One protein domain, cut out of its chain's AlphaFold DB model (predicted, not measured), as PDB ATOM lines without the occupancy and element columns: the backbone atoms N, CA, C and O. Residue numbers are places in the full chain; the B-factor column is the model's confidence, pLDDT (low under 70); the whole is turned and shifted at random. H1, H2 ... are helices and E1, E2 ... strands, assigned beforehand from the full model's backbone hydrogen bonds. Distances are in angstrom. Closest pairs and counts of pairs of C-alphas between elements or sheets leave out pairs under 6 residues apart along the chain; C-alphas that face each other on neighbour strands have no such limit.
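AT A GLANCE: This is residues 90 to 135 of the 210 residues of an uncharacterized protein of marine sediment metagenome (UniProt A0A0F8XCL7). A two-stranded hairpin, E1 and E2, and a helical hairpin, H1 and H2, are joined end to end in the chain, and H1 packs on E2 with its residues 92 to 99. The turn of the strand hairpin, around Glu 127, and the end of H2 at Lys 114 lie at opposite ends of the long axis. The printed part has 46 residues, with two named helices and two named strands in the order H1, H2, E1, E2; the sheet, E1 - E2, is antiparallel and the class is mixed, helices and strands. The whole is compact, with a radius of gyration of the C-alphas of 10.3 A, yet elongated in outline, spanning 32 by 17 by 17 A.

IN THESE COORDINATES: E1 is residues 121 to 124, 10.2 A long from first to last C-alpha, and E2 is residues 131 to 134, 9.9 A long, ending at C-alpha 134 (222.071, 218.739, 178.136). H1 is residues 90 to 99, 14.2 A long, beginning at C-alpha 90 (218.601, 222.667, 190.364). H2 is residues 105 to 114, 14.6 A long, ending at C-alpha 114 (227.306, 232.206, 184.615).

HOW THE PARTS SIT: E1 and E2 form a hairpin, antiparallel at 156 degrees between their directions. N 121 and O 134, at 2.7 A, and N 123 and O 132, at 2.9 A, are within hydrogen-bond range. The closest C-alphas of H1 and E2 are those of His 96 and Ile 133, 5.5 A apart. H1 and H2 form a helical hairpin: they touch, closest at the C-alphas of Met 99 and Phe 108, 6.4 A, and run opposite ways at a shallow tilt of 14 degrees. H1 and E1 are apart, as are H2 and E2. In H1 and H2 every O i to N i+4 pair is within hydrogen-bond range.

THE WHOLE: The two C-alphas farthest apart, those of Lys 114 and Glu 127, are 31.8 A from each other. The link H1 to H2 is tight, H2 to E1 and E1 to E2 are short, and the printed part has no cut. The mean pLDDT of the printed part is 88.5, and no printed residue is under 70.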
ATOM      1  N   GLY A  90     220.029 222.337 190.465       87.19
ATOM      2  CA  GLY A  90     218.601 222.667 190.364       87.19
ATOM      3  C   GLY A  90     218.324 223.820 189.395       87.19
ATOM      4  O   GLY A  90     217.539 223.667 188.470       87.19
ATOM      5  N   LYS A  91     219.059 224.934 189.517       90.94
ATOM      6  CA  LYS A  91     218.918 226.088 188.609       90.94
ATOM      7  C   LYS A  91     219.266 225.733 187.164       90.94
ATOM      8  O   LYS A  91     218.643 226.243 186.241       90.94
ATOM      9  N   ILE A  92     220.266 224.873 186.964       89.56
ATOM     10  CA  ILE A  92     220.637 224.375 185.633       89.56
ATOM     11  C   ILE A  92     219.475 223.566 185.037       89.56
ATOM     12  O   ILE A  92     219.113 223.791 183.885       89.56
ATOM     13  N   ALA A  93     218.844 222.686 185.821       88.31
ATOM     14  CA  ALA A  93     217.675 221.922 185.383       88.31
ATOM     15  C   ALA A  93     216.462 222.817 185.064       88.31
ATOM     16  O   ALA A  93     215.771 222.584 184.068       88.31
ATOM     17  N   ASP A  94     216.239 223.870 185.854       89.12
ATOM     18  CA  ASP A  94     215.187 224.859 185.592       89.12
ATOM     19  C   ASP A  94     215.433 225.585 184.261       89.12
ATOM     20  O   ASP A  94     214.524 225.702 183.435       89.12
ATOM     21  N   ILE A  95     216.682 226.002 184.002       91.75
ATOM     22  CA  ILE A  95     217.070 226.625 182.729       91.75
ATOM     23  C   ILE A  95     216.882 225.649 181.563       91.75
ATOM     24  O   ILE A  95     216.337 226.045 180.537       91.75
ATOM     25  N   HIS A  96     217.271 224.377 181.704       91.06
ATOM     26  CA  HIS A  96     217.051 223.368 180.660       91.06
ATOM     27  C   HIS A  96     215.563 223.183 180.347       91.06
ATOM     28  O   HIS A  96     215.184 223.100 179.181       91.06
ATOM     29  N   THR A  97     214.713 223.155 181.375       90.44
ATOM     30  CA  THR A  97     213.260 223.002 181.217       90.44
ATOM     31  C   THR A  97     212.646 224.202 180.493       90.44
ATOM     32  O   THR A  97     211.855 224.026 179.564       90.44
ATOM     33  N   ALA A  98     213.042 225.420 180.875       90.56
ATOM     34  CA  ALA A  98     212.590 226.646 180.224       90.56
ATOM     35  C   ALA A  98     213.061 226.714 178.765       90.56
ATOM     36  O   ALA A  98     212.263 226.936 177.857       90.56
ATOM     37  N   MET A  99     214.341 226.427 178.529       91.56
ATOM     38  CA  MET A  99     214.956 226.466 177.206       91.56
ATOM     39  C   MET A  99     214.369 225.414 176.251       91.56
ATOM     40  O   MET A  99     214.339 225.633 175.046       91.56
ATOM     41  N   ALA A 100     213.846 224.291 176.760       88.12
ATOM     42  CA  ALA A 100     213.175 223.281 175.936       88.12
ATOM     43  C   ALA A 100     211.824 223.759 175.369       88.12
ATOM     44  O   ALA A 100     211.288 223.130 174.455       88.12
ATOM     45  N   SER A 101     211.278 224.851 175.912       87.12
ATOM     46  CA  SER A 101     209.939 225.362 175.603       87.12
ATOM     47  C   SER A 101     209.944 226.776 175.005       87.12
ATOM     48  O   SER A 101     208.874 227.302 174.706       87.12
ATOM     49  N   ASP A 102     211.115 227.396 174.830       86.50
ATOM     50  CA  ASP A 102     211.264 228.807 174.455       86.50
ATOM     51  C   ASP A 102     212.354 228.985 173.375       86.50
ATOM     52  O   ASP A 102     213.375 228.298 173.361       86.50
ATOM     53  N   ALA A 103     212.132 229.918 172.446       80.19
ATOM     54  CA  ALA A 103     213.039 230.239 171.347       80.19
ATOM     55  C   ALA A 103     214.197 231.179 171.748       80.19
ATOM     56  O   ALA A 103     215.129 231.369 170.962       80.19
ATOM     57  N   ALA A 104     214.177 231.765 172.950       88.62
ATOM     58  CA  ALA A 104     215.175 232.714 173.452       88.62
ATOM     59  C   ALA A 104     216.511 232.060 173.879       88.62
ATOM     60  O   ALA A 104     217.052 232.337 174.951       88.62
ATOM     61  N   VAL A 105     217.081 231.212 173.018       84.94
ATOM     62  CA  VAL A 105     218.280 230.391 173.274       84.94
ATOM     63  C   VAL A 105     219.454 231.199 173.837       84.94
ATOM     64  O   VAL A 105     220.060 230.778 174.818       84.94
ATOM     65  N   ASN A 106     219.754 232.375 173.277       89.75
ATOM     66  CA  ASN A 106     220.909 233.178 173.702       89.75
ATOM     67  C   ASN A 106     220.840 233.581 175.185       89.75
ATOM     68  O   ASN A 106     221.842 233.490 175.887       89.75
ATOM     69  N   GLY A 107     219.655 233.950 175.686       92.56
ATOM     70  CA  GLY A 107     219.491 234.333 177.091       92.56
ATOM     71  C   GLY A 107     219.718 233.161 178.048       92.56
ATOM     72  O   GLY A 107     220.325 233.325 179.108       92.56
ATOM     73  N   PHE A 108     219.288 231.960 177.655       91.81
ATOM     74  CA  PHE A 108     219.544 230.746 178.429       91.81
ATOM     75  C   PHE A 108     221.016 230.339 178.391       91.81
ATOM     76  O   PHE A 108     221.550 229.916 179.415       91.81
ATOM     77  N   MET A 109     221.697 230.523 177.257       90.31
ATOM     78  CA  MET A 109     223.136 230.278 177.156       90.31
ATOM     79  C   MET A 109     223.936 231.215 178.069       90.31
ATOM     80  O   MET A 109     224.801 230.739 178.799       90.31
ATOM     81  N   ASP A 110     223.599 232.507 178.123       92.12
ATOM     82  CA  ASP A 110     224.240 233.461 179.042       92.12
ATOM     83  C   ASP A 110     223.991 233.104 180.517       92.12
ATOM     84  O   ASP A 110     224.861 233.275 181.376       92.12
ATOM     85  N   ALA A 111     222.792 232.604 180.833       92.00
ATOM     86  CA  ALA A 111     222.456 232.144 182.176       92.00
ATOM     87  C   ALA A 111     223.246 230.881 182.562       92.00
ATOM     88  O   ALA A 111     223.767 230.803 183.674       92.00
ATOM     89  N   LEU A 112     223.379 229.919 181.644       91.44
ATOM     90  CA  LEU A 112     224.174 228.703 181.831       91.44
ATOM     91  C   LEU A 112     225.672 229.011 181.957       91.44
ATOM     92  O   LEU A 112     226.343 228.430 182.815       91.44
ATOM     93  N   ASP A 113     226.195 229.965 181.185       90.06
ATOM     94  CA  ASP A 113     227.608 230.349 181.237       90.06
ATOM     95  C   ASP A 113     228.009 230.894 182.618       90.06
ATOM     96  O   ASP A 113     229.042 230.503 183.174       90.06
ATOM     97  N   LYS A 114     227.136 231.703 183.237       89.62
ATOM     98  CA  LYS A 114     227.306 232.206 184.615       89.62
ATOM     99  C   LYS A 114     227.343 231.094 185.666       89.62
ATOM    100  O   LYS A 114     227.902 231.296 186.741       89.62
ATOM    101  N   LEU A 115     226.763 229.932 185.368       88.94
ATOM    102  CA  LEU A 115     226.780 228.748 186.234       88.94
ATOM    103  C   LEU A 115     227.933 227.785 185.901       88.94
ATOM    104  O   LEU A 115     228.017 226.701 186.479       88.94
ATOM    105  N   GLY A 116     228.837 228.166 184.991       84.81
ATOM    106  CA  GLY A 116     229.981 227.350 184.586       84.81
ATOM    107  C   GLY A 116     229.647 226.281 183.540       84.81
ATOM    108  O   GLY A 116     230.419 225.330 183.373       84.81
ATOM    109  N   CYS A 117     228.518 226.404 182.837       88.44
ATOM    110  CA  CYS A 117     228.147 225.535 181.720       88.44
ATOM    111  C   CYS A 117     228.610 226.149 180.391       88.44
ATOM    112  O   CYS A 117     227.922 226.969 179.797       88.44
ATOM    113  N   LYS A 118     229.791 225.734 179.917       85.56
ATOM    114  CA  LYS A 118     230.435 226.283 178.703       85.56
ATOM    115  C   LYS A 118     229.913 225.721 177.378       85.56
ATOM    116  O   LYS A 118     230.326 226.173 176.316       85.56
ATOM    117  N   TRP A 119     229.053 224.711 177.426       87.69
ATOM    118  CA  TRP A 119     228.410 224.137 176.251       87.69
ATOM    119  C   TRP A 119     227.011 223.649 176.611       87.69
ATOM    120  O   TRP A 119     226.755 223.286 177.760       87.69
ATOM    121  N   THR A 120     226.146 223.587 175.604       88.56
ATOM    122  CA  THR A 120     224.812 222.994 175.701       88.56
ATOM    123  C   THR A 120     224.561 222.168 174.445       88.56
ATOM    124  O   THR A 120     224.853 222.610 173.335       88.56
ATOM    125  N   LYS A 121     224.052 220.951 174.615       89.81
ATOM    126  CA  LYS A 121     223.634 220.044 173.548       89.81
ATOM    127  C   LYS A 121     222.110 220.022 173.524       89.81
ATOM    128  O   LYS A 121     221.492 219.733 174.545       89.81
ATOM    129  N   ILE A 122     221.530 220.335 172.370       90.50
ATOM    130  CA  ILE A 122     220.084 220.329 172.140       90.50
ATOM    131  C   ILE A 122     219.784 219.182 171.181       90.50
ATOM    132  O   ILE A 122     220.344 219.127 170.088       90.50
ATOM    133  N   GLU A 123     218.918 218.265 171.589       89.69
ATOM    134  CA  GLU A 123     218.533 217.094 170.805       89.69
ATOM    135  C   GLU A 123     217.017 217.011 170.717       89.69
ATOM    136  O   GLU A 123     216.318 217.370 171.658       89.69
ATOM    137  N   ARG A 124     216.483 216.518 169.601       89.38
ATOM    138  CA  ARG A 124     215.058 216.203 169.509       89.38
ATOM    139  C   ARG A 124     214.866 214.733 169.859       89.38
ATOM    140  O   ARG A 124     215.430 213.871 169.197       89.38
ATOM    141  N   SER A 125     214.073 214.459 170.888       87.38
ATOM    142  CA  SER A 125     213.675 213.103 171.260       87.38
ATOM    143  C   SER A 125     212.865 212.473 170.131       87.38
ATOM    144  O   SER A 125     211.838 213.022 169.730       87.38
ATOM    145  N   GLU A 126     213.302 211.316 169.643       87.06
ATOM    146  CA  GLU A 126     212.558 210.545 168.641       87.06
ATOM    147  C   GLU A 126     211.258 209.968 169.224       87.06
ATOM    148  O   GLU A 126     210.239 209.934 168.542       87.06
ATOM    149  N   GLU A 127     211.264 209.596 170.507       83.38
ATOM    150  CA  GLU A 127     210.109 209.008 171.198       83.38
ATOM    151  C   GLU A 127     209.024 210.035 171.541       83.38
ATOM    152  O   GLU A 127     207.833 209.764 171.402       83.38
ATOM    153  N   THR A 128     209.419 211.221 172.013       85.31
ATOM    154  CA  THR A 128     208.469 212.227 172.525       85.31
ATOM    155  C   THR A 128     208.297 213.428 171.599       85.31
ATOM    156  O   THR A 128     207.420 214.261 171.827       85.31
ATOM    157  N   GLY A 129     209.151 213.574 170.582       85.12
ATOM    158  CA  GLY A 129     209.191 214.729 169.683       85.12
ATOM    159  C   GLY A 129     209.673 216.037 170.328       85.12
ATOM    160  O   GLY A 129     209.798 217.037 169.611       85.12
ATOM    161  N   LYS A 130     209.936 216.038 171.644       86.81
ATOM    162  CA  LYS A 130     210.341 217.198 172.454       86.81
ATOM    163  C   LYS A 130     211.846 217.443 172.396       86.81
ATOM    164  O   LYS A 130     212.620 216.534 172.100       86.81
ATOM    165  N   LEU A 131     212.256 218.668 172.713       87.56
ATOM    166  CA  LEU A 131     213.666 219.010 172.866       87.56
ATOM    167  C   LEU A 131     214.201 218.503 174.212       87.56
ATOM    168  O   LEU A 131     213.572 218.684 175.252       87.56
ATOM    169  N   ILE A 132     215.375 217.884 174.173       86.50
ATOM    170  CA  ILE A 132     216.196 217.485 175.312       86.50
ATOM    171  C   ILE A 132     217.400 218.418 175.338       86.50
ATOM    172  O   ILE A 132     218.069 218.610 174.320       86.50
ATOM    173  N   ILE A 133     217.675 218.993 176.505       88.81
ATOM    174  CA  ILE A 133     218.759 219.951 176.697       88.81
ATOM    175  C   ILE A 133     219.723 219.403 177.737       88.81
ATOM    176  O   ILE A 133     219.339 219.108 178.867       88.81
ATOM    177  N   ASN A 134     220.981 219.269 177.329       85.94
ATOM    178  CA  ASN A 134     222.071 218.739 178.136       85.94
ATOM    179  C   ASN A 134     223.206 219.761 178.226       85.94
ATOM    180  O   ASN A 134     223.514 220.442 177.255       85.94
ATOM    181  N   SER A 135     223.883 219.818 179.365       85.94
ATOM    182  CA  SER A 135     225.051 220.671 179.620       85.94
ATOM    183  C   SER A 135     226.168 219.819 180.244       85.94
ATOM    184  O   SER A 135     225.922 218.643 180.537       85.94
TER     185      SER A 135